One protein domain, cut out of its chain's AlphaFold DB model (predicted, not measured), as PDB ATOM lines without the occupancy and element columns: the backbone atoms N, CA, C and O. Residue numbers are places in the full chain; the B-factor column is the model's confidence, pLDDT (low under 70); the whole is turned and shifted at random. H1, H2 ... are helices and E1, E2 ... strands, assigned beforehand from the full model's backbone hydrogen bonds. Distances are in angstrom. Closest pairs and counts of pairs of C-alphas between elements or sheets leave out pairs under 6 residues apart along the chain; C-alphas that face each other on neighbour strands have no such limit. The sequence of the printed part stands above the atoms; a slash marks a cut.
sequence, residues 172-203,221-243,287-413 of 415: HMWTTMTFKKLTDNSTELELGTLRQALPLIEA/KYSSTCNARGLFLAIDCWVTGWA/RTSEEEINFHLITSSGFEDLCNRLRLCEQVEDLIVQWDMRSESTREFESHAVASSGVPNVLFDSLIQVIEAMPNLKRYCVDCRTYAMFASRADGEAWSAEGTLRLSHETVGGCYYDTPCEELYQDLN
ATOM      1  N   HIS A 172     206.397 184.622 201.178       73.06
ATOM      2  CA  HIS A 172     206.641 186.042 200.948       73.06
ATOM      3  C   HIS A 172     205.698 186.876 201.806       73.06
ATOM      4  O   HIS A 172     204.479 186.776 201.677       73.06
ATOM      5  N   MET A 173     206.270 187.710 202.664       78.69
ATOM      6  CA  MET A 173     205.549 188.550 203.605       78.69
ATOM      7  C   MET A 173     205.983 189.990 203.430       78.69
ATOM      8  O   MET A 173     207.168 190.290 203.296       78.69
ATOM      9  N   TRP A 174     205.002 190.878 203.449       80.56
ATOM     10  CA  TRP A 174     205.228 192.308 203.425       80.56
ATOM     11  C   TRP A 174     204.567 192.918 204.650       80.56
ATOM     12  O   TRP A 174     203.389 192.674 204.920       80.56
ATOM     13  N   THR A 175     205.341 193.681 205.410       84.94
ATOM     14  CA  THR A 175     204.857 194.401 206.578       84.94
ATOM     15  C   THR A 175     205.213 195.869 206.489       84.94
ATOM     16  O   THR A 175     206.297 196.243 206.048       84.94
ATOM     17  N   THR A 176     204.300 196.702 206.969       86.75
ATOM     18  CA  THR A 176     204.545 198.128 207.168       86.75
ATOM     19  C   THR A 176     204.722 198.398 208.653       86.75
ATOM     20  O   THR A 176     203.903 197.946 209.455       86.75
ATOM     21  N   MET A 177     205.754 199.147 209.018       90.56
ATOM     22  CA  MET A 177     205.978 199.648 210.373       90.56
ATOM     23  C   MET A 177     205.952 201.170 210.359       90.56
ATOM     24  O   MET A 177     206.237 201.786 209.336       90.56
ATOM     25  N   THR A 178     205.597 201.790 211.480       92.00
ATOM     26  CA  THR A 178     205.686 203.246 211.635       92.00
ATOM     27  C   THR A 178     206.497 203.572 212.875       92.00
ATOM     28  O   THR A 178     206.102 203.233 213.985       92.00
ATOM     29  N   PHE A 179     207.635 204.226 212.685       92.38
ATOM     30  CA  PHE A 179     208.499 204.706 213.746       92.38
ATOM     31  C   PHE A 179     208.235 206.189 214.008       92.38
ATOM     32  O   PHE A 179     208.453 207.036 213.137       92.38
ATOM     33  N   LYS A 180     207.737 206.512 215.201       91.00
ATOM     34  CA  LYS A 180     207.317 207.863 215.587       91.00
ATOM     35  C   LYS A 180     208.198 208.399 216.708       91.00
ATOM     36  O   LYS A 180     208.420 207.709 217.704       91.00
ATOM     37  N   LYS A 181     208.644 209.649 216.579       87.81
ATOM     38  CA  LYS A 181     209.125 210.439 217.721       87.81
ATOM     39  C   LYS A 181     207.924 211.099 218.394       87.81
ATOM     40  O   LYS A 181     207.195 211.859 217.757       87.81
ATOM     41  N   LEU A 182     207.699 210.787 219.664       87.06
ATOM     42  CA  LEU A 182     206.613 211.350 220.459       87.06
ATOM     43  C   LEU A 182     207.032 212.698 221.069       87.06
ATOM     44  O   LEU A 182     208.211 213.045 221.146       87.06
ATOM     45  N   THR A 183     206.047 213.486 221.503       84.69
ATOM     46  CA  THR A 183     206.255 214.863 221.997       84.69
ATOM     47  C   THR A 183     207.099 214.953 223.269       84.69
ATOM     48  O   THR A 183     207.621 216.016 223.586       84.69
ATOM     49  N   ASP A 184     207.212 213.860 224.017       84.44
ATOM     50  CA  ASP A 184     207.986 213.742 225.255       84.44
ATOM     51  C   ASP A 184     209.415 213.211 225.024       84.44
ATOM     52  O   ASP A 184     210.078 212.804 225.975       84.44
ATOM     53  N   ASN A 185     209.895 213.219 223.772       78.12
ATOM     54  CA  ASN A 185     211.136 212.580 223.315       78.12
ATOM     55  C   ASN A 185     211.160 211.050 223.452       78.12
ATOM     56  O   ASN A 185     212.200 210.440 223.195       78.12
ATOM     57  N   SER A 186     210.049 210.411 223.828       85.50
ATOM     58  CA  SER A 186     209.948 208.962 223.703       85.50
ATOM     59  C   SER A 186     209.773 208.571 222.235       85.50
ATOM     60  O   SER A 186     209.473 209.397 221.367       85.50
ATOM     61  N   THR A 187     210.031 207.305 221.932       88.94
ATOM     62  CA  THR A 187     209.912 206.779 220.572       88.94
ATOM     63  C   THR A 187     209.025 205.553 220.590       88.94
ATOM     64  O   THR A 187     209.037 204.778 221.548       88.94
ATOM     65  N   GLU A 188     208.235 205.395 219.538       90.44
ATOM     66  CA  GLU A 188     207.303 204.287 219.396       90.44
ATOM     67  C   GLU A 188     207.466 203.670 218.010       90.44
ATOM     68  O   GLU A 188     207.391 204.366 216.997       90.44
ATOM     69  N   LEU A 189     207.700 202.356 217.964       90.44
ATOM     70  CA  LEU A 189     207.655 201.582 216.729       90.44
ATOM     71  C   LEU A 189     206.339 200.805 216.680       90.44
ATOM     72  O   LEU A 189     206.190 199.749 217.296       90.44
ATOM     73  N   GLU A 190     205.384 201.329 215.922       88.81
ATOM     74  CA  GLU A 190     204.133 200.650 215.622       88.81
ATOM     75  C   GLU A 190     204.389 199.563 214.576       88.81
ATOM     76  O   GLU A 190     204.782 199.829 213.441       88.81
ATOM     77  N   LEU A 191     204.132 198.314 214.953       81.19
ATOM     78  CA  LEU A 191     204.469 197.143 214.139       81.19
ATOM     79  C   LEU A 191     203.511 196.874 212.975       81.19
ATOM     80  O   LEU A 191     203.718 195.911 212.242       81.19
ATOM     81  N   GLY A 192     202.463 197.688 212.816       80.00
ATOM     82  CA  GLY A 192     201.475 197.567 211.744       80.00
ATOM     83  C   GLY A 192     201.000 196.126 211.525       80.00
ATOM     84  O   GLY A 192     200.460 195.491 212.436       80.00
ATOM     85  N   THR A 193     201.221 195.604 210.318       76.06
ATOM     86  CA  THR A 193     200.809 194.252 209.905       76.06
ATOM     87  C   THR A 193     201.767 193.142 210.349       76.06
ATOM     88  O   THR A 193     201.468 191.968 210.134       76.06
ATOM     89  N   LEU A 194     202.866 193.440 211.054       75.12
ATOM     90  CA  LEU A 194     203.850 192.430 211.463       75.12
ATOM     91  C   LEU A 194     203.228 191.350 212.349       75.12
ATOM     92  O   LEU A 194     203.571 190.179 212.236       75.12
ATOM     93  N   ARG A 195     202.294 191.724 213.230       76.88
ATOM     94  CA  ARG A 195     201.616 190.756 214.107       76.88
ATOM     95  C   ARG A 195     200.790 189.736 213.324       76.88
ATOM     96  O   ARG A 195     200.576 188.637 213.824       76.88
ATOM     97  N   GLN A 196     200.339 190.110 212.127       73.69
ATOM     98  CA  GLN A 196     199.644 189.236 211.185       73.69
ATOM     99  C   GLN A 196     200.643 188.468 210.309       73.69
ATOM    100  O   GLN A 196     200.413 187.300 210.020       73.69
ATOM    101  N   ALA A 197     201.760 189.099 209.931       68.19
ATOM    102  CA  ALA A 197     202.818 188.464 209.151       68.19
ATOM    103  C   ALA A 197     203.548 187.368 209.948       68.19
ATOM    104  O   ALA A 197     203.752 186.272 209.455       68.19
ATOM    105  N   LEU A 198     203.891 187.601 211.213       80.25
ATOM    106  CA  LEU A 198     204.542 186.611 212.075       80.25
ATOM    107  C   LEU A 198     203.682 186.357 213.318       80.25
ATOM    108  O   LEU A 198     204.022 186.854 214.397       80.25
ATOM    109  N   PRO A 199     202.552 185.632 213.204       77.81
ATOM    110  CA  PRO A 199     201.647 185.429 214.325       77.81
ATOM    111  C   PRO A 199     202.289 184.548 215.392       77.81
ATOM    112  O   PRO A 199     202.890 183.513 215.090       77.81
ATOM    113  N   LEU A 200     202.085 184.944 216.648       83.12
ATOM    114  CA  LEU A 200     202.449 184.152 217.816       83.12
ATOM    115  C   LEU A 200     201.193 183.508 218.393       83.12
ATOM    116  O   LEU A 200     200.171 184.177 218.548       83.12
ATOM    117  N   ILE A 201     201.291 182.232 218.743       82.94
ATOM    118  CA  ILE A 201     200.282 181.524 219.528       82.94
ATOM    119  C   ILE A 201     200.824 181.370 220.945       82.94
ATOM    120  O   ILE A 201     201.992 181.034 221.139       82.94
ATOM    121  N   GLU A 202     199.983 181.642 221.945       82.12
ATOM    122  CA  GLU A 202     200.293 181.247 223.317       82.12
ATOM    123  C   GLU A 202     200.400 179.728 223.358       82.12
ATOM    124  O   GLU A 202     199.445 179.027 223.016       82.12
ATOM    125  N   ALA A 203     201.563 179.221 223.767       73.94
ATOM    126  CA  ALA A 203     201.713 177.808 224.041       73.94
ATOM    127  C   ALA A 203     200.667 177.464 225.106       73.94
ATOM    128  O   ALA A 203     200.726 177.968 226.233       73.94
ATOM    129  N   LYS A 221     206.495 181.154 226.636       80.25
ATOM    130  CA  LYS A 221     205.033 181.321 226.681       80.25
ATOM    131  C   LYS A 221     204.400 181.327 225.279       80.25
ATOM    132  O   LYS A 221     203.193 181.154 225.153       80.25
ATOM    133  N   TYR A 222     205.198 181.515 224.230       82.62
ATOM    134  CA  TYR A 222     204.715 181.698 222.864       82.62
ATOM    135  C   TYR A 222     205.507 180.847 221.873       82.62
ATOM    136  O   TYR A 222     206.709 180.651 222.054       82.62
ATOM    137  N   SER A 223     204.840 180.407 220.808       81.31
ATOM    138  CA  SER A 223     205.445 179.806 219.617       81.31
ATOM    139  C   SER A 223     205.033 180.582 218.363       81.31
ATOM    140  O   SER A 223     203.949 181.173 218.313       81.31
ATOM    141  N   SER A 224     205.902 180.620 217.348       81.94
ATOM    142  CA  SER A 224     205.532 181.164 216.037       81.94
ATOM    143  C   SER A 224     204.653 180.170 215.288       81.94
ATOM    144  O   SER A 224     204.839 178.959 215.374       81.94
ATOM    145  N   THR A 225     203.706 180.692 214.516       77.25
ATOM    146  CA  THR A 225     202.888 179.897 213.582       77.25
ATOM    147  C   THR A 225     203.508 179.769 212.197       77.25
ATOM    148  O   THR A 225     202.963 179.075 211.335       77.25
ATOM    149  N   CYS A 226     204.635 180.447 211.965       78.94
ATOM    150  CA  CYS A 226     205.344 180.397 210.700       78.94
ATOM    151  C   CYS A 226     205.991 179.017 210.519       78.94
ATOM    152  O   CYS A 226     207.065 178.739 211.049       78.94
ATOM    153  N   ASN A 227     205.316 178.159 209.752       77.69
ATOM    154  CA  ASN A 227     205.753 176.802 209.423       77.69
ATOM    155  C   ASN A 227     206.387 176.721 208.026       77.69
ATOM    156  O   ASN A 227     206.148 175.767 207.289       77.69
ATOM    157  N   ALA A 228     207.111 177.761 207.612       76.00
ATOM    158  CA  ALA A 228     207.759 177.814 206.308       76.00
ATOM    159  C   ALA A 228     209.255 177.523 206.448       76.00
ATOM    160  O   ALA A 228     209.912 178.068 207.331       76.00
ATOM    161  N   ARG A 229     209.797 176.708 205.539       82.56
ATOM    162  CA  ARG A 229     211.242 176.464 205.449       82.56
ATOM    163  C   ARG A 229     211.998 177.706 204.978       82.56
ATOM    164  O   ARG A 229     213.077 178.000 205.480       82.56
ATOM    165  N   GLY A 230     211.431 178.422 204.008       80.00
ATOM    166  CA  GLY A 230     211.968 179.681 203.498       80.00
ATOM    167  C   GLY A 230     211.046 180.851 203.816       80.00
ATOM    168  O   GLY A 230     209.829 180.725 203.686       80.00
ATOM    169  N   LEU A 231     211.614 181.994 204.185       81.19
ATOM    170  CA  LEU A 231     210.886 183.221 204.495       81.19
ATOM    171  C   LEU A 231     211.525 184.407 203.766       81.19
ATOM    172  O   LEU A 231     212.716 184.661 203.898       81.19
ATOM    173  N   PHE A 232     210.721 185.151 203.015       80.56
ATOM    174  CA  PHE A 232     211.067 186.455 202.464       80.56
ATOM    175  C   PHE A 232     210.229 187.510 203.188       80.56
ATOM    176  O   PHE A 232     209.005 187.498 203.086       80.56
ATOM    177  N   LEU A 233     210.874 188.411 203.921       84.56
ATOM    178  CA  LEU A 233     210.247 189.437 204.740       84.56
ATOM    179  C   LEU A 233     210.658 190.824 204.239       84.56
ATOM    180  O   LEU A 233     211.780 191.267 204.467       84.56
ATOM    181  N   ALA A 234     209.733 191.515 203.578       82.19
ATOM    182  CA  ALA A 234     209.879 192.923 203.226       82.19
ATOM    183  C   ALA A 234     209.269 193.802 204.325       82.19
ATOM    184  O   ALA A 234     208.107 193.620 204.696       82.19
ATOM    185  N   ILE A 235     210.045 194.750 204.836       89.06
ATOM    186  CA  ILE A 235     209.679 195.668 205.912       89.06
ATOM    187  C   ILE A 235     209.776 197.088 205.371       89.06
ATOM    188  O   ILE A 235     210.871 197.597 205.166       89.06
ATOM    189  N   ASP A 236     208.630 197.735 205.182       88.94
ATOM    190  CA  ASP A 236     208.558 199.169 204.900       88.94
ATOM    191  C   ASP A 236     208.364 199.933 206.214       88.94
ATOM    192  O   ASP A 236     207.274 199.931 206.791       88.94
ATOM    193  N   CYS A 237     209.413 200.589 206.705       91.31
ATOM    194  CA  CYS A 237     209.392 201.352 207.948       91.31
ATOM    195  C   CYS A 237     209.242 202.856 207.675       91.31
ATOM    196  O   CYS A 237     210.155 203.498 207.161       91.31
ATOM    197  N   TRP A 238     208.100 203.434 208.045       90.44
ATOM    198  CA  TRP A 238     207.807 204.861 207.916       90.44
ATOM    199  C   TRP A 238     208.261 205.639 209.147       90.44
ATOM    200  O   TRP A 238     207.742 205.437 210.239       90.44
ATOM    201  N   VAL A 239     209.194 206.564 208.972       89.19
ATOM    202  CA  VAL A 239     209.766 207.397 210.029       89.19
ATOM    203  C   VAL A 239     209.080 208.764 210.035       89.19
ATOM    204  O   VAL A 239     209.160 209.510 209.056       89.19
ATOM    205  N   THR A 240     208.419 209.103 211.145       88.50
ATOM    206  CA  THR A 240     207.641 210.347 211.316       88.50
ATOM    207  C   THR A 240     207.999 211.067 212.620       88.50
ATOM    208  O   THR A 240     208.451 210.452 213.587       88.50
ATOM    209  N   GLY A 241     207.819 212.391 212.653       82.06
ATOM    210  CA  GLY A 241     208.165 213.218 213.821       82.06
ATOM    211  C   GLY A 241     209.665 213.503 213.985       82.06
ATOM    212  O   GLY A 241     210.075 214.080 214.991       82.06
ATOM    213  N   TRP A 242     210.483 213.126 213.002       80.81
ATOM    214  CA  TRP A 242     211.916 213.414 212.952       80.81
ATOM    215  C   TRP A 242     212.183 214.516 211.923       80.81
ATOM    216  O   TRP A 242     211.662 214.460 210.811       80.81
ATOM    217  N   ALA A 243     212.973 215.524 212.299       67.69
ATOM    218  CA  ALA A 243     213.431 216.567 211.386       67.69
ATOM    219  C   ALA A 243     214.804 216.165 210.830       67.69
ATOM    220  O   ALA A 243     215.771 216.085 211.590       67.69
ATOM    221  N   ARG A 287     218.838 218.717 215.585       58.59
ATOM    222  CA  ARG A 287     218.821 217.936 214.347       58.59
ATOM    223  C   ARG A 287     219.169 216.483 214.663       58.59
ATOM    224  O   ARG A 287     220.001 216.255 215.539       58.59
ATOM    225  N   THR A 288     218.558 215.529 213.965       66.50
ATOM    226  CA  THR A 288     218.742 214.095 214.235       66.50
ATOM    227  C   THR A 288     219.440 213.405 213.062       66.50
ATOM    228  O   THR A 288     218.967 213.486 211.930       66.50
ATOM    229  N   SER A 289     220.530 212.685 213.341       77.25
ATOM    230  CA  SER A 289     221.235 211.846 212.363       77.25
ATOM    231  C   SER A 289     220.536 210.496 212.131       77.25
ATOM    232  O   SER A 289     219.817 209.994 212.994       77.25
ATOM    233  N   GLU A 290     220.778 209.846 210.986       78.38
ATOM    234  CA  GLU A 290     220.288 208.474 210.733       78.38
ATOM    235  C   GLU A 290     220.757 207.482 211.814       78.38
ATOM    236  O   GLU A 290     220.010 206.589 212.207       78.38
ATOM    237  N   GLU A 291     221.959 207.678 212.357       81.94
ATOM    238  CA  GLU A 291     222.489 206.895 213.477       81.94
ATOM    239  C   GLU A 291     221.626 207.012 214.738       81.94
ATOM    240  O   GLU A 291     221.343 206.002 215.382       81.94
ATOM    241  N   GLU A 292     221.172 208.223 215.078       84.56
ATOM    242  CA  GLU A 292     220.287 208.455 216.223       84.56
ATOM    243  C   GLU A 292     218.938 207.747 216.008       84.56
ATOM    244  O   GLU A 292     218.439 207.070 216.909       84.56
ATOM    245  N   ILE A 293     218.381 207.812 214.796       86.44
ATOM    246  CA  ILE A 293     217.129 207.119 214.450       86.44
ATOM    247  C   ILE A 293     217.296 205.610 214.556       86.44
ATOM    248  O   ILE A 293     216.480 204.956 215.202       86.44
ATOM    249  N   ASN A 294     218.360 205.060 213.971       89.19
ATOM    250  CA  ASN A 294     218.655 203.634 214.033       89.19
ATOM    251  C   ASN A 294     218.837 203.171 215.480       89.19
ATOM    252  O   ASN A 294     218.282 202.141 215.857       89.19
ATOM    253  N   PHE A 295     219.539 203.947 216.311       90.25
ATOM    254  CA  PHE A 295     219.702 203.658 217.735       90.25
ATOM    255  C   PHE A 295     218.358 203.612 218.475       90.25
ATOM    256  O   PHE A 295     218.072 202.663 219.214       90.25
ATOM    257  N   HIS A 296     217.497 204.609 218.269       90.50
ATOM    258  CA  HIS A 296     216.181 204.612 218.904       90.50
ATOM    259  C   HIS A 296     215.270 203.500 218.370       90.50
ATOM    260  O   HIS A 296     214.487 202.927 219.125       90.50
ATOM    261  N   LEU A 297     215.401 203.144 217.094       91.25
ATOM    262  CA  LEU A 297     214.642 202.059 216.491       91.25
ATOM    263  C   LEU A 297     215.028 200.714 217.114       91.25
ATOM    264  O   LEU A 297     214.138 200.007 217.590       91.25
ATOM    265  N   ILE A 298     216.322 200.382 217.198       93.56
ATOM    266  CA  ILE A 298     216.777 199.098 217.771       93.56
ATOM    267  C   ILE A 298     216.511 198.971 219.276       93.56
ATOM    268  O   ILE A 298     216.434 197.863 219.795       93.56
ATOM    269  N   THR A 299     216.365 200.095 219.982       91.75
ATOM    270  CA  THR A 299     216.019 200.117 221.415       91.75
ATOM    271  C   THR A 299     214.512 200.182 221.670       91.75
ATOM    272  O   THR A 299     214.081 200.138 222.824       91.75
ATOM    273  N   SER A 300     213.694 200.263 220.618       93.12
ATOM    274  CA  SER A 300     212.240 200.278 220.749       93.12
ATOM    275  C   SER A 300     211.685 198.897 221.116       93.12
ATOM    276  O   SER A 300     212.154 197.858 220.646       93.12
ATOM    277  N   SER A 301     210.604 198.884 221.898       92.25
ATOM    278  CA  SER A 301     209.873 197.652 222.234       92.25
ATOM    279  C   SER A 301     209.287 196.957 221.002       92.25
ATOM    280  O   SER A 301     209.129 195.737 220.989       92.25
ATOM    281  N   GLY A 302     208.981 197.716 219.946       91.12
ATOM    282  CA  GLY A 302     208.539 197.151 218.679       91.12
ATOM    283  C   GLY A 302     209.641 196.328 218.011       91.12
ATOM    284  O   GLY A 302     209.391 195.200 217.584       91.12
ATOM    285  N   PHE A 303     210.865 196.856 217.948       93.56
ATOM    286  CA  PHE A 303     211.982 196.121 217.357       93.56
ATOM    287  C   PHE A 303     212.285 194.860 218.167       93.56
ATOM    288  O   PHE A 303     212.459 193.788 217.593       93.56
ATOM    289  N   GLU A 304     212.223 194.946 219.497       93.81
ATOM    290  CA  GLU A 304     212.336 193.776 220.367       93.81
ATOM    291  C   GLU A 304     211.258 192.709 220.072       93.81
ATOM    292  O   GLU A 304     211.584 191.523 219.970       93.81
ATOM    293  N   ASP A 305     209.990 193.098 219.871       91.31
ATOM    294  CA  ASP A 305     208.914 192.165 219.488       91.31
ATOM    295  C   ASP A 305     209.187 191.510 218.123       91.31
ATOM    296  O   ASP A 305     209.002 190.300 217.978       91.31
ATOM    297  N   LEU A 306     209.688 192.261 217.135       92.19
ATOM    298  CA  LEU A 306     210.130 191.693 215.856       92.19
ATOM    299  C   LEU A 306     211.232 190.648 216.064       92.19
ATOM    300  O   LEU A 306     211.127 189.533 215.549       92.19
ATOM    301  N   CYS A 307     212.273 190.986 216.827       93.62
ATOM    302  CA  CYS A 307     213.380 190.076 217.092       93.62
ATOM    303  C   CYS A 307     212.905 188.792 217.775       93.62
ATOM    304  O   CYS A 307     213.328 187.694 217.411       93.62
ATOM    305  N   ASN A 308     211.997 188.919 218.743       92.06
ATOM    306  CA  ASN A 308     211.413 187.779 219.435       92.06
ATOM    307  C   ASN A 308     210.593 186.902 218.480       92.06
ATOM    308  O   ASN A 308     210.747 185.683 218.502       92.06
ATOM    309  N   ARG A 309     209.792 187.490 217.583       91.88
ATOM    310  CA  ARG A 309     209.037 186.736 216.564       91.88
ATOM    311  C   ARG A 309     209.944 185.972 215.605       91.88
ATOM    312  O   ARG A 309     209.670 184.805 215.330       91.88
ATOM    313  N   LEU A 310     211.026 186.592 215.131       92.94
ATOM    314  CA  LEU A 310     211.997 185.936 214.249       92.94
ATOM    315  C   LEU A 310     212.671 184.744 214.940       92.94
ATOM    316  O   LEU A 310     212.699 183.653 214.378       92.94
ATOM    317  N   ARG A 311     213.119 184.905 216.191       92.94
ATOM    318  CA  ARG A 311     213.722 183.810 216.977       92.94
ATOM    319  C   ARG A 311     212.775 182.629 217.193       92.94
ATOM    320  O   ARG A 311     213.239 181.502 217.321       92.94
ATOM    321  N   LEU A 312     211.466 182.880 217.229       91.31
ATOM    322  CA  LEU A 312     210.442 181.847 217.386       91.31
ATOM    323  C   LEU A 312     210.099 181.117 216.076       91.31
ATOM    324  O   LEU A 312     209.331 180.158 216.111       91.31
ATOM    325  N   CYS A 313     210.639 181.535 214.926       90.56
ATOM    326  CA  CYS A 313     210.428 180.873 213.636       90.56
ATOM    327  C   CYS A 313     211.351 179.654 213.477       90.56
ATOM    328  O   CYS A 313     212.259 179.641 212.652       90.56
ATOM    329  N   GLU A 314     211.112 178.619 214.281       89.12
ATOM    330  CA  GLU A 314     211.991 177.447 214.386       89.12
ATOM    331  C   GLU A 314     212.122 176.651 213.079       89.12
ATOM    332  O   GLU A 314     213.136 176.001 212.873       89.12
ATOM    333  N   GLN A 315     211.137 176.686 212.182       88.25
ATOM    334  CA  GLN A 315     211.191 175.917 210.928       88.25
ATOM    335  C   GLN A 315     211.940 176.632 209.799       88.25
ATOM    336  O   GLN A 315     212.200 176.020 208.765       88.25
ATOM    337  N   VAL A 316     212.289 177.909 209.985       89.81
ATOM    338  CA  VAL A 316     212.935 178.712 208.948       89.81
ATOM    339  C   VAL A 316     214.410 178.326 208.844       89.81
ATOM    340  O   VAL A 316     215.199 178.557 209.760       89.81
ATOM    341  N   GLU A 317     214.778 177.767 207.696       90.94
ATOM    342  CA  GLU A 317     216.159 177.472 207.305       90.94
ATOM    343  C   GLU A 317     216.744 178.568 206.405       90.94
ATOM    344  O   GLU A 317     217.953 178.802 206.432       90.94
ATOM    345  N   ASP A 318     215.892 179.249 205.633       83.94
ATOM    346  CA  ASP A 318     216.289 180.277 204.670       83.94
ATOM    347  C   ASP A 318     215.539 181.581 204.932       83.94
ATOM    348  O   ASP A 318     214.307 181.601 204.910       83.94
ATOM    349  N   LEU A 319     216.262 182.682 205.131       88.06
ATOM    350  CA  LEU A 319     215.658 183.984 205.415       88.06
ATOM    351  C   LEU A 319     216.159 185.069 204.465       88.06
ATOM    352  O   LEU A 319     217.354 185.270 204.303       88.06
ATOM    353  N   ILE A 320     215.248 185.838 203.891       83.94
ATOM    354  CA  ILE A 320     215.567 187.088 203.209       83.94
ATOM    355  C   ILE A 320     214.835 188.200 203.947       83.94
ATOM    356  O   ILE A 320     213.615 188.143 204.065       83.94
ATOM    357  N   VAL A 321     215.561 189.199 204.436       88.88
ATOM    358  CA  VAL A 321     214.993 190.411 205.029       88.88
ATOM    359  C   VAL A 321     215.355 191.588 204.145       88.88
ATOM    360  O   VAL A 321     216.531 191.837 203.903       88.88
ATOM    361  N   GLN A 322     214.345 192.313 203.686       86.19
ATOM    362  CA  GLN A 322     214.510 193.608 203.041       86.19
ATOM    363  C   GLN A 322     213.926 194.666 203.971       86.19
ATOM    364  O   GLN A 322     212.741 194.609 204.293       86.19
ATOM    365  N   TRP A 323     214.752 195.602 204.420       90.56
ATOM    366  CA  TRP A 323     214.369 196.684 205.312       90.56
ATOM    367  C   TRP A 323     214.492 198.028 204.600       90.56
ATOM    368  O   TRP A 323     215.584 198.581 204.450       90.56
ATOM    369  N   ASP A 324     213.347 198.585 204.230       86.44
ATOM    370  CA  ASP A 324     213.243 199.875 203.569       86.44
ATOM    371  C   ASP A 324     212.743 200.919 204.567       86.44
ATOM    372  O   ASP A 324     211.576 200.937 204.959       86.44
ATOM    373  N   MET A 325     213.625 201.821 204.999       85.12
ATOM    374  CA  MET A 325     213.202 202.997 205.765       85.12
ATOM    375  C   MET A 325     212.749 204.112 204.818       85.12
ATOM    376  O   MET A 325     213.453 204.465 203.868       85.12
ATOM    377  N   ARG A 326     211.596 204.712 205.105       82.56
ATOM    378  CA  ARG A 326     211.012 205.851 204.386       82.56
ATOM    379  C   ARG A 326     210.745 206.980 205.370       82.56
ATOM    380  O   ARG A 326     210.436 206.720 206.525       82.56
ATOM    381  N   SER A 327     210.817 208.227 204.926       77.75
ATOM    382  CA  SER A 327     210.409 209.386 205.728       77.75
ATOM    383  C   SER A 327     209.399 210.235 204.961       77.75
ATOM    384  O   SER A 327     209.419 210.245 203.735       77.75
ATOM    385  N   GLU A 328     208.517 210.957 205.651       66.94
ATOM    386  CA  GLU A 328     207.588 211.911 205.022       66.94
ATOM    387  C   GLU A 328     208.300 213.065 204.291       66.94
ATOM    388  O   GLU A 328     207.736 213.627 203.355       66.94
ATOM    389  N   SER A 329     209.562 213.371 204.617       61.72
ATOM    390  CA  SER A 329     210.397 214.333 203.873       61.72
ATOM    391  C   SER A 329     210.974 213.741 202.566       61.72
ATOM    392  O   SER A 329     212.089 214.044 202.154       61.72
ATOM    393  N   THR A 330     210.204 212.876 201.896       48.56
ATOM    394  CA  THR A 330     210.602 211.757 201.011       48.56
ATOM    395  C   THR A 330     211.345 212.089 199.706       48.56
ATOM    396  O   THR A 330     211.417 211.234 198.831       48.56
ATOM    397  N   ARG A 331     211.909 213.286 199.518       50.47
ATOM    398  CA  ARG A 331     212.782 213.571 198.360       50.47
ATOM    399  C   ARG A 331     214.274 213.541 198.673       50.47
ATOM    400  O   ARG A 331     215.055 213.311 197.760       50.47
ATOM    401  N   GLU A 332     214.670 213.711 199.928       48.09
ATOM    402  CA  GLU A 332     216.089 213.882 200.277       48.09
ATOM    403  C   GLU A 332     216.771 212.564 200.674       48.09
ATOM    404  O   GLU A 332     217.955 212.369 200.402       48.09
ATOM    405  N   PHE A 333     216.021 211.593 201.210       49.38
ATOM    406  CA  PHE A 333     216.599 210.320 201.665       49.38
ATOM    407  C   PHE A 333     217.210 209.471 200.543       49.38
ATOM    408  O   PHE A 333     218.195 208.773 200.766       49.38
ATOM    409  N   GLU A 334     216.648 209.531 199.334       50.53
ATOM    410  CA  GLU A 334     217.183 208.791 198.183       50.53
ATOM    411  C   GLU A 334     218.499 209.394 197.662       50.53
ATOM    412  O   GLU A 334     219.266 208.692 197.007       50.53
ATOM    413  N   SER A 335     218.789 210.671 197.961       45.41
ATOM    414  CA  SER A 335     219.972 211.372 197.438       45.41
ATOM    415  C   SER A 335     221.179 211.336 198.386       45.41
ATOM    416  O   SER A 335     222.314 211.244 197.921       45.41
ATOM    417  N   HIS A 336     220.950 211.314 199.706       46.72
ATOM    418  CA  HIS A 336     222.031 211.327 200.707       46.72
ATOM    419  C   HIS A 336     222.581 209.934 201.059       46.72
ATOM    420  O   HIS A 336     223.635 209.826 201.681       46.72
ATOM    421  N   ALA A 337     221.942 208.857 200.589       47.97
ATOM    422  CA  ALA A 337     222.397 207.478 200.790       47.97
ATOM    423  C   ALA A 337     223.708 207.125 200.042       47.97
ATOM    424  O   ALA A 337     224.204 206.009 200.153       47.97
ATOM    425  N   VAL A 338     224.291 208.047 199.266       43.84
ATOM    426  CA  VAL A 338     225.509 207.788 198.471       43.84
ATOM    427  C   VAL A 338     226.801 208.155 199.222       43.84
ATOM    428  O   VAL A 338     227.898 207.845 198.759       43.84
ATOM    429  N   ALA A 339     226.721 208.768 200.405       44.94
ATOM    430  CA  ALA A 339     227.913 209.092 201.181       44.94
ATOM    431  C   ALA A 339     228.299 207.931 202.109       44.94
ATOM    432  O   ALA A 339     227.793 207.795 203.219       44.94
ATOM    433  N   SER A 340     229.246 207.124 201.635       48.62
ATOM    434  CA  SER A 340     230.090 206.191 202.387       48.62
ATOM    435  C   SER A 340     230.677 206.847 203.649       48.62
ATOM    436  O   SER A 340     231.813 207.330 203.640       48.62
ATOM    437  N   SER A 341     229.912 206.913 204.740       50.53
ATOM    438  CA  SER A 341     230.378 207.507 205.998       50.53
ATOM    439  C   SER A 341     231.397 206.610 206.709       50.53
ATOM    440  O   SER A 341     232.073 207.052 207.637       50.53
ATOM    441  N   GLY A 342     231.525 205.343 206.286       54.84
ATOM    442  CA  GLY A 342     232.327 204.335 206.977       54.84
ATOM    443  C   GLY A 342     231.815 204.026 208.388       54.84
ATOM    444  O   GLY A 342     232.483 203.301 209.128       54.84
ATOM    445  N   VAL A 343     230.656 204.574 208.777       58.97
ATOM    446  CA  VAL A 343     230.043 204.326 210.078       58.97
ATOM    447  C   VAL A 343     229.194 203.054 209.984       58.97
ATOM    448  O   VAL A 343     228.398 202.923 209.054       58.97
ATOM    449  N   PRO A 344     229.353 202.096 210.917       65.25
ATOM    450  CA  PRO A 344     228.535 200.890 210.953       65.25
ATOM    451  C   PRO A 344     227.047 201.222 211.078       65.25
ATOM    452  O   PRO A 344     226.639 201.999 211.946       65.25
ATOM    453  N   ASN A 345     226.217 200.598 210.245       81.75
ATOM    454  CA  ASN A 345     224.772 200.699 210.383       81.75
ATOM    455  C   ASN A 345     224.312 199.817 211.555       81.75
ATOM    456  O   ASN A 345     224.157 198.603 211.427       81.75
ATOM    457  N   VAL A 346     224.076 200.441 212.713       89.06
ATOM    458  CA  VAL A 346     223.706 199.733 213.954       89.06
ATOM    459  C   VAL A 346     222.407 198.929 213.834       89.06
ATOM    460  O   VAL A 346     222.254 197.920 214.524       89.06
ATOM    461  N   LEU A 347     221.481 199.334 212.957       90.56
ATOM    462  CA  LEU A 347     220.268 198.571 212.658       90.56
ATOM    463  C   LEU A 347     220.610 197.286 211.899       90.56
ATOM    464  O   LEU A 347     220.155 196.208 212.280       90.56
ATOM    465  N   PHE A 348     221.438 197.393 210.862       90.88
ATOM    466  CA  PHE A 348     221.906 196.253 210.079       90.88
ATOM    467  C   PHE A 348     222.647 195.227 210.949       90.88
ATOM    468  O   PHE A 348     222.293 194.047 210.943       90.88
ATOM    469  N   ASP A 349     223.587 195.683 211.780       92.00
ATOM    470  CA  ASP A 349     224.333 194.814 212.696       92.00
ATOM    471  C   ASP A 349     223.411 194.137 213.722       92.00
ATOM    472  O   ASP A 349     223.539 192.942 214.000       92.00
ATOM    473  N   SER A 350     222.441 194.883 214.263       94.62
ATOM    474  CA  SER A 350     221.466 194.343 215.217       94.62
ATOM    475  C   SER A 350     220.564 193.286 214.577       94.62
ATOM    476  O   SER A 350     220.296 192.253 215.194       94.62
ATOM    477  N   LEU A 351     220.119 193.498 213.332       93.69
ATOM    478  CA  LEU A 351     219.341 192.510 212.579       93.69
ATOM    479  C   LEU A 351     220.148 191.234 212.340       93.69
ATOM    480  O   LEU A 351     219.636 190.147 212.601       93.69
ATOM    481  N   ILE A 352     221.409 191.348 211.914       94.62
ATOM    482  CA  ILE A 352     222.290 190.189 211.704       94.62
ATOM    483  C   ILE A 352     222.438 189.379 212.991       94.62
ATOM    484  O   ILE A 352     222.245 188.167 212.968       94.62
ATOM    485  N   GLN A 353     222.706 190.026 214.128       95.19
ATOM    486  CA  GLN A 353     222.840 189.326 215.413       95.19
ATOM    487  C   GLN A 353     221.574 188.547 215.792       95.19
ATOM    488  O   GLN A 353     221.648 187.441 216.327       95.19
ATOM    489  N   VAL A 354     220.400 189.117 215.524       95.69
ATOM    490  CA  VAL A 354     219.108 188.475 215.795       95.69
ATOM    491  C   VAL A 354     218.875 187.291 214.863       95.69
ATOM    492  O   VAL A 354     218.438 186.236 215.321       95.69
ATOM    493  N   ILE A 355     219.176 187.464 213.579       95.62
ATOM    494  CA  ILE A 355     219.015 186.450 212.536       95.62
ATOM    495  C   ILE A 355     219.965 185.276 212.786       95.62
ATOM    496  O   ILE A 355     219.538 184.125 212.789       95.62
ATOM    497  N   GLU A 356     221.230 185.541 213.108       95.50
ATOM    498  CA  GLU A 356     222.207 184.500 213.437       95.50
ATOM    499  C   GLU A 356     221.871 183.750 214.741       95.50
ATOM    500  O   GLU A 356     222.303 182.612 214.934       95.50
ATOM    501  N   ALA A 357     221.047 184.333 215.617       94.25
ATOM    502  CA  ALA A 357     220.529 183.658 216.804       94.25
ATOM    503  C   ALA A 357     219.343 182.712 216.517       94.25
ATOM    504  O   ALA A 357     218.890 182.021 217.433       94.25
ATOM    505  N   MET A 358     218.826 182.656 215.283       93.88
ATOM    506  CA  MET A 358     217.778 181.703 214.909       93.88
ATOM    507  C   MET A 358     218.349 180.270 214.863       93.88
ATOM    508  O   MET A 358     219.360 180.028 214.197       93.88
ATOM    509  N   PRO A 359     217.719 179.293 215.545       87.12
ATOM    510  CA  PRO A 359     218.343 177.999 215.825       87.12
ATOM    511  C   PRO A 359     218.627 177.166 214.569       87.12
ATOM    512  O   PRO A 359     219.718 176.615 214.439       87.12
ATOM    513  N   ASN A 360     217.684 177.125 213.625       90.81
ATOM    514  CA  ASN A 360     217.742 176.245 212.450       90.81
ATOM    515  C   ASN A 360     218.097 176.978 211.152       90.81
ATOM    516  O   ASN A 360     218.108 176.377 210.079       90.81
ATOM    517  N   LEU A 361     218.418 178.270 211.242       93.25
ATOM    518  CA  LEU A 361     218.739 179.077 210.078       93.25
ATOM    519  C   LEU A 361     220.064 178.613 209.463       93.25
ATOM    520  O   LEU A 361     221.084 178.553 210.150       93.25
ATOM    521  N   LYS A 362     220.059 178.301 208.172       90.75
ATOM    522  CA  LYS A 362     221.231 177.851 207.407       90.75
ATOM    523  C   LYS A 362     221.758 178.961 206.515       90.75
ATOM    524  O   LYS A 362     222.968 179.092 206.348       90.75
ATOM    525  N   ARG A 363     220.854 179.761 205.948       88.75
ATOM    526  CA  ARG A 363     221.186 180.800 204.973       88.75
ATOM    527  C   ARG A 363     220.365 182.048 205.220       88.75
ATOM    528  O   ARG A 363     219.173 181.955 205.515       88.75
ATOM    529  N   TYR A 364     220.979 183.210 205.036       90.69
ATOM    530  CA  TYR A 364     220.223 184.449 205.002       90.69
ATOM    531  C   TYR A 364     220.771 185.498 204.043       90.69
ATOM    532  O   TYR A 364     221.946 185.504 203.684       90.69
ATOM    533  N   CYS A 365     219.874 186.404 203.668       86.62
ATOM    534  CA  CYS A 365     220.151 187.672 203.021       86.62
ATOM    535  C   CYS A 365     219.499 188.779 203.849       86.62
ATOM    536  O   CYS A 365     218.305 188.708 204.129       86.62
ATOM    537  N   VAL A 366     220.252 189.810 204.207       89.19
ATOM    538  CA  VAL A 366     219.719 191.046 204.783       89.19
ATOM    539  C   VAL A 366     220.077 192.174 203.841       89.19
ATOM    540  O   VAL A 366     221.249 192.347 203.534       89.19
ATOM    541  N   ASP A 367     219.080 192.927 203.406       84.38
ATOM    542  CA  ASP A 367     219.233 194.182 202.683       84.38
ATOM    543  C   ASP A 367     218.631 195.295 203.541       84.38
ATOM    544  O   ASP A 367     217.445 195.264 203.867       84.38
ATOM    545  N   CYS A 368     219.460 196.246 203.953       84.94
ATOM    546  CA  CYS A 368     219.071 197.443 204.681       84.94
ATOM    547  C   CYS A 368     219.650 198.648 203.933       84.94
ATOM    548  O   CYS A 368     220.709 199.178 204.285       84.94
ATOM    549  N   ARG A 369     218.948 199.059 202.869       77.19
ATOM    550  CA  ARG A 369     219.313 200.166 201.971       77.19
ATOM    551  C   ARG A 369     220.677 199.987 201.296       77.19
ATOM    552  O   ARG A 369     220.780 199.353 200.249       77.19
ATOM    553  N   THR A 370     221.700 200.617 201.867       74.56
ATOM    554  CA  THR A 370     223.071 200.670 201.354       74.56
ATOM    555  C   THR A 370     223.934 199.558 201.918       74.56
ATOM    556  O   THR A 370     225.110 199.492 201.592       74.56
ATOM    557  N   TYR A 371     223.390 198.705 202.786       79.56
ATOM    558  CA  TYR A 371     224.105 197.582 203.374       79.56
ATOM    559  C   TYR A 371     223.383 196.291 203.034       79.56
ATOM    560  O   TYR A 371     222.212 196.118 203.375       79.56
ATOM    561  N   ALA A 372     224.105 195.363 202.419       81.06
ATOM    562  CA  ALA A 372     223.625 194.012 202.208       81.06
ATOM    563  C   ALA A 372     224.599 192.992 202.796       81.06
ATOM    564  O   ALA A 372     225.818 193.131 202.685       81.06
ATOM    565  N   MET A 373     224.059 191.945 203.417       83.50
ATOM    566  CA  MET A 373     224.823 190.782 203.850       83.50
ATOM    567  C   MET A 373     224.157 189.514 203.364       83.50
ATOM    568  O   MET A 373     222.952 189.324 203.504       83.50
ATOM    569  N   PHE A 374     224.998 188.619 202.879       84.69
ATOM    570  CA  PHE A 374     224.652 187.249 202.586       84.69
ATOM    571  C   PHE A 374     225.497 186.341 203.451       84.69
ATOM    572  O   PHE A 374     226.714 186.523 203.540       84.69
ATOM    573  N   ALA A 375     224.865 185.343 204.054       86.19
ATOM    574  CA  ALA A 375     225.590 184.326 204.784       86.19
ATOM    575  C   ALA A 375     224.998 182.939 204.576       86.19
ATOM    576  O   ALA A 375     223.792 182.766 204.383       86.19
ATOM    577  N   SER A 376     225.873 181.942 204.638       87.31
ATOM    578  CA  SER A 376     225.528 180.530 204.550       87.31
ATOM    579  C   SER A 376     226.437 179.729 205.470       87.31
ATOM    580  O   SER A 376     227.648 179.948 205.489       87.31
ATOM    581  N   ARG A 377     225.865 178.774 206.198       89.06
ATOM    582  CA  ARG A 377     226.596 177.794 207.010       89.06
ATOM    583  C   ARG A 377     226.098 176.383 206.720       89.06
ATOM    584  O   ARG A 377     224.959 176.201 206.283       89.06
ATOM    585  N   ALA A 378     226.938 175.384 206.978       85.25
ATOM    586  CA  ALA A 378     226.502 173.997 206.914       85.25
ATOM    587  C   ALA A 378     225.562 173.656 208.084       85.25
ATOM    588  O   ALA A 378     225.498 174.357 209.099       85.25
ATOM    589  N   ASP A 379     224.811 172.566 207.933       84.00
ATOM    590  CA  ASP A 379     223.855 172.131 208.949       84.00
ATOM    591  C   ASP A 379     224.558 171.787 210.273       84.00
ATOM    592  O   ASP A 379     225.553 171.061 210.294       84.00
ATOM    593  N   GLY A 380     224.040 172.320 211.381       84.00
ATOM    594  CA  GLY A 380     224.604 172.143 212.721       84.00
ATOM    595  C   GLY A 380     225.881 172.939 213.034       84.00
ATOM    596  O   GLY A 380     226.375 172.843 214.159       84.00
ATOM    597  N   GLU A 381     226.420 173.735 212.105       87.75
ATOM    598  CA  GLU A 381     227.591 174.579 212.376       87.75
ATOM    599  C   GLU A 381     227.220 175.882 213.096       87.75
ATOM    600  O   GLU A 381     226.113 176.399 212.979       87.75
ATOM    601  N   ALA A 382     228.156 176.456 213.853       91.00
ATOM    602  CA  ALA A 382     227.996 177.804 214.395       91.00
ATOM    603  C   ALA A 382     228.308 178.851 213.313       91.00
ATOM    604  O   ALA A 382     229.199 178.636 212.501       91.00
ATOM    605  N   TRP A 383     227.672 180.025 213.359       92.25
ATOM    606  CA  TRP A 383     227.984 181.139 212.447       92.25
ATOM    607  C   TRP A 383     229.424 181.674 212.578       92.25
ATOM    608  O   TRP A 383     229.905 182.435 211.743       92.25
ATOM    609  N   SER A 384     230.141 181.307 213.639       90.44
ATOM    610  CA  SER A 384     231.567 181.603 213.815       90.44
ATOM    611  C   SER A 384     232.499 180.521 213.251       90.44
ATOM    612  O   SER A 384     233.715 180.656 213.382       90.44
ATOM    613  N   ALA A 385     231.964 179.444 212.664       89.50
ATOM    614  CA  ALA A 385     232.764 178.360 212.103       89.50
ATOM    615  C   ALA A 385     233.512 178.804 210.837       89.50
ATOM    616  O   ALA A 385     233.012 179.612 210.058       89.50
ATOM    617  N   GLU A 386     234.694 178.226 210.605       84.38
ATOM    618  CA  GLU A 386     235.561 178.546 209.458       84.38
ATOM    619  C   GLU A 386     234.895 178.254 208.101       84.38
ATOM    620  O   GLU A 386     235.172 178.941 207.123       84.38
ATOM    621  N   GLY A 387     233.979 177.281 208.051       80.00
ATOM    622  CA  GLY A 387     233.182 176.958 206.862       80.00
ATOM    623  C   GLY A 387     232.019 177.917 206.586       80.00
ATOM    624  O   GLY A 387     231.368 177.789 205.551       80.00
ATOM    625  N   THR A 388     231.747 178.877 207.479       86.19
ATOM    626  CA  THR A 388     230.677 179.863 207.281       86.19
ATOM    627  C   THR A 388     231.098 180.886 206.235       86.19
ATOM    628  O   THR A 388     232.078 181.613 206.404       86.19
ATOM    629  N   LEU A 389     230.309 180.996 205.171       83.25
ATOM    630  CA  LEU A 389     230.473 182.022 204.153       83.25
ATOM    631  C   LEU A 389     229.731 183.282 204.596       83.25
ATOM    632  O   LEU A 389     228.550 183.212 204.933       83.25
ATOM    633  N   ARG A 390     230.413 184.431 204.569       85.44
ATOM    634  CA  ARG A 390     229.815 185.758 204.752       85.44
ATOM    635  C   ARG A 390     230.315 186.699 203.668       85.44
ATOM    636  O   ARG A 390     231.521 186.832 203.471       85.44
ATOM    637  N   LEU A 391     229.385 187.372 203.009       77.00
ATOM    638  CA  LEU A 391     229.656 188.409 202.025       77.00
ATOM    639  C   LEU A 391     228.865 189.649 202.431       77.00
ATOM    640  O   LEU A 391     227.636 189.628 202.426       77.00
ATOM    641  N   SER A 392     229.570 190.707 202.816       78.12
ATOM    642  CA  SER A 392     228.987 192.010 203.136       78.12
ATOM    643  C   SER A 392     229.376 193.019 202.066       78.12
ATOM    644  O   SER A 392     230.557 193.124 201.726       78.12
ATOM    645  N   HIS A 393     228.407 193.779 201.573       70.31
ATOM    646  CA  HIS A 393     228.619 194.782 200.539       70.31
ATOM    647  C   HIS A 393     227.901 196.081 200.888       70.31
ATOM    648  O   HIS A 393     226.785 196.060 201.411       70.31
ATOM    649  N   GLU A 394     228.543 197.199 200.556       69.06
ATOM    650  CA  GLU A 394     227.853 198.479 200.442       69.06
ATOM    651  C   GLU A 394     227.157 198.520 199.071       69.06
ATOM    652  O   GLU A 394     227.816 198.453 198.031       69.06
ATOM    653  N   THR A 395     225.828 198.545 199.063       59.50
ATOM    654  CA  THR A 395     224.986 198.528 197.862       59.50
ATOM    655  C   THR A 395     224.672 199.955 197.418       59.50
ATOM    656  O   THR A 395     224.190 200.776 198.192       59.50
ATOM    657  N   VAL A 396     224.889 200.264 196.134       53.53
ATOM    658  CA  VAL A 396     224.517 201.575 195.549       53.53
ATOM    659  C   VAL A 396     223.101 201.539 194.939       53.53
ATOM    660  O   VAL A 396     222.562 202.566 194.541       53.53
ATOM    661  N   GLY A 397     222.457 200.363 194.873       49.66
ATOM    662  CA  GLY A 397     221.153 200.189 194.214       49.66
ATOM    663  C   GLY A 397     220.246 199.095 194.786       49.66
ATOM    664  O   GLY A 397     219.308 198.687 194.105       49.66
ATOM    665  N   GLY A 398     220.506 198.620 196.007       49.31
ATOM    666  CA  GLY A 398     219.836 197.456 196.602       49.31
ATOM    667  C   GLY A 398     220.431 196.117 196.147       49.31
ATOM    668  O   GLY A 398     221.053 196.008 195.089       49.31
ATOM    669  N   CYS A 399     220.219 195.069 196.944       47.44
ATOM    670  CA  CYS A 399     220.871 193.763 196.792       47.44
ATOM    671  C   CYS A 399     220.542 193.023 195.478       47.44
ATOM    672  O   CYS A 399     221.203 192.055 195.112       47.44
ATOM    673  N   TYR A 400     219.521 193.463 194.742       48.12
ATOM    674  CA  TYR A 400     219.031 192.790 193.538       48.12
ATOM    675  C   TYR A 400     219.888 193.002 192.287       48.12
ATOM    676  O   TYR A 400     219.640 192.338 191.278       48.12
ATOM    677  N   TYR A 401     220.850 193.924 192.329       48.56
ATOM    678  CA  TYR A 401     221.598 194.353 191.145       48.56
ATOM    679  C   TYR A 401     223.075 193.956 191.151       48.56
ATOM    680  O   TYR A 401     223.738 194.144 190.130       48.56
ATOM    681  N   ASP A 402     223.575 193.369 192.240       52.28
ATOM    682  CA  ASP A 402     225.011 193.186 192.409       52.28
ATOM    683  C   ASP A 402     225.482 191.737 192.196       52.28
ATOM    684  O   ASP A 402     224.947 190.760 192.728       52.28
ATOM    685  N   THR A 403     226.568 191.637 191.427       50.66
ATOM    686  CA  THR A 403     227.408 190.461 191.130       50.66
ATOM    687  C   THR A 403     227.627 189.465 192.294       50.66
ATOM    688  O   THR A 403     227.616 188.262 192.030       50.66
ATOM    689  N   PRO A 404     227.780 189.876 193.571       47.41
ATOM    690  CA  PRO A 404     227.984 188.943 194.687       47.41
ATOM    691  C   PRO A 404     226.790 188.012 194.951       47.41
ATOM    692  O   PRO A 404     226.969 186.863 195.355       47.41
ATOM    693  N   CYS A 405     225.566 188.462 194.657       48.78
ATOM    694  CA  CYS A 405     224.359 187.640 194.755       48.78
ATOM    695  C   CYS A 405     224.342 186.536 193.687       48.78
ATOM    696  O   CYS A 405     223.867 185.427 193.939       48.78
ATOM    697  N   GLU A 406     224.881 186.826 192.497       51.72
ATOM    698  CA  GLU A 406     225.054 185.837 191.430       51.72
ATOM    699  C   GLU A 406     226.153 184.818 191.770       51.72
ATOM    700  O   GLU A 406     225.986 183.633 191.473       51.72
ATOM    701  N   GLU A 407     227.247 185.238 192.415       51.06
ATOM    702  CA  GLU A 407     228.325 184.338 192.861       51.06
ATOM    703  C   GLU A 407     227.842 183.357 193.936       51.06
ATOM    704  O   GLU A 407     228.092 182.154 193.836       51.06
ATOM    705  N   LEU A 408     227.064 183.833 194.909       51.19
ATOM    706  CA  LEU A 408     226.470 182.972 195.929       51.19
ATOM    707  C   LEU A 408     225.417 182.025 195.332       51.19
ATOM    708  O   LEU A 408     225.389 180.843 195.664       51.19
ATOM    709  N   TYR A 409     224.582 182.500 194.402       44.94
ATOM    710  CA  TYR A 409     223.643 181.650 193.662       44.94
ATOM    711  C   TYR A 409     224.356 180.518 192.901       44.94
ATOM    712  O   TYR A 409     223.844 179.399 192.822       44.94
ATOM    713  N   GLN A 410     225.543 180.775 192.349       50.22
ATOM    714  CA  GLN A 410     226.353 179.730 191.721       50.22
ATOM    715  C   GLN A 410     226.880 178.718 192.738       50.22
ATOM    716  O   GLN A 410     226.949 177.536 192.408       50.22
ATOM    717  N   ASP A 411     227.223 179.147 193.953       50.03
ATOM    718  CA  ASP A 411     227.669 178.254 195.026       50.03
ATOM    719  C   ASP A 411     226.526 177.390 195.576       50.03
ATOM    720  O   ASP A 411     226.688 176.182 195.726       50.03
ATOM    721  N   LEU A 412     225.327 177.960 195.737       45.22
ATOM    722  CA  LEU A 412     224.117 177.241 196.159       45.22
ATOM    723  C   LEU A 412     223.646 176.154 195.172       45.22
ATOM    724  O   LEU A 412     222.806 175.338 195.538       45.22
ATOM    725  N   ASN A 413     224.148 176.152 193.933       44.12
ATOM    726  CA  ASN A 413     223.839 175.151 192.901       44.12
ATOM    727  C   ASN A 413     224.954 174.103 192.706       44.12
ATOM    728  O   ASN A 413     224.908 173.350 191.729       44.12
TER     729      ASN A 413
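AT A GLANCE: This is residues 172 to 203, 221 to 243 and 287 to 413 of the 415 residues of an uncharacterized protein of Pseudocercospora eumusae (UniProt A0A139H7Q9). A twisted wall of seven strands makes the body, with helices H2, H3 and H5 packed on one face and H6 grazing it near its E9 edge. A small two-stranded sheet, E3 and E4, lies near the end of H3. The printed part has 182 residues, with six named helices and nine named strands in the order E1 E2 H1 E3 E4 E5 H2 H3 E6 H4 H5 E7 E8 E9 H6; the large sheet, E2 E1 E5 E6 E7 E8 E9, is mixed. The class is mixed, helices and strands, and the whole is compact, with a radius of gyration of the C-alphas of 16.7 A and spans of 48 by 43 by 26 A.

HOW THE PARTS SIT: Inner strands E5, residues 230 to 240, and E6, residues 318 to 327, are parallel at 14 degrees, with N 235 and O 322 within hydrogen-bond range at 2.8 A. E1, residues 172 to 181, is parallel to E5, N 175 to O 234 being 2.9 A. Edge strand E2, residues 187 to 190, forms a hairpin with E1, N 180 to O 188 being 2.8 A. E7, residues 363 to 368, is parallel to E6, N 321 to O 365 being 2.8 A. E7, E8, residues 371 to 376, and edge strand E9, residues 389 to 394, form a meander, each strand the antiparallel neighbour of the one before, with N 366 to O 373 at 2.8 A and N 374 to O 391 at 2.9 A. H2, residues 290 to 298, H3, residues 301 to 311, and H5, residues 346 to 356, make two layers with this sheet, helices on one face. H5 runs along the strands at a height over the sheet of 9.4 A; its closest C-alphas to E7 are Phe 348 and Cys 368, 6.2 A. H2 runs across them, over E1 and E5, and H3 is over none. H5 touches H3 at a shallow tilt of 29 degrees, the closest C-alphas being Cys 307 and Val 354, 6.1 A, and touches H2, the closest being Asn 294 and Leu 347, 5.5 A. H1, residues 194 to 197, is on the same face as H3. H6, residues 403 to 411, only grazes the sheet with residues 404 to 408. H4, residues 333 to 336, is only just not on it, with 4 pairs of C-alphas within 10 A. E6, H4, H5 and E7 form a strand-helix-strand unit, two parallel neighbour strands with helices between, its crossover right-handed. E3, residues 200 to 202, and E4, residues 222 to 224, are antiparallel, N 201 to O 223 being 2.9 A. Every O i to N i+4 pair is within hydrogen-bond range in H2, H3, H5 and H6; H1 and H4 are too short for one.

IN THESE COORDINATES: E1 begins at C-alpha 172, (206.641, 186.042, 200.948), and is 29.7 A long; E5 is 31.9 A and E6 29.7 A. H3 and H5 are 15.3 A each. H6 ends at C-alpha 411, (227.669, 178.254, 195.026).

THE WHOLE: The C-alphas farthest apart, Asp 184 and Asn 413, are 52.8 A apart. Residues 204 to 220 and 244 to 286 are cut out, with C-alpha gaps of 5.5 A and 6.3 A. The link E8 to E9 is long, 12 residues. Mean pLDDT of the printed part is 78.6; 41 residues are under 70, among them 328 to 344 and 394 to 413.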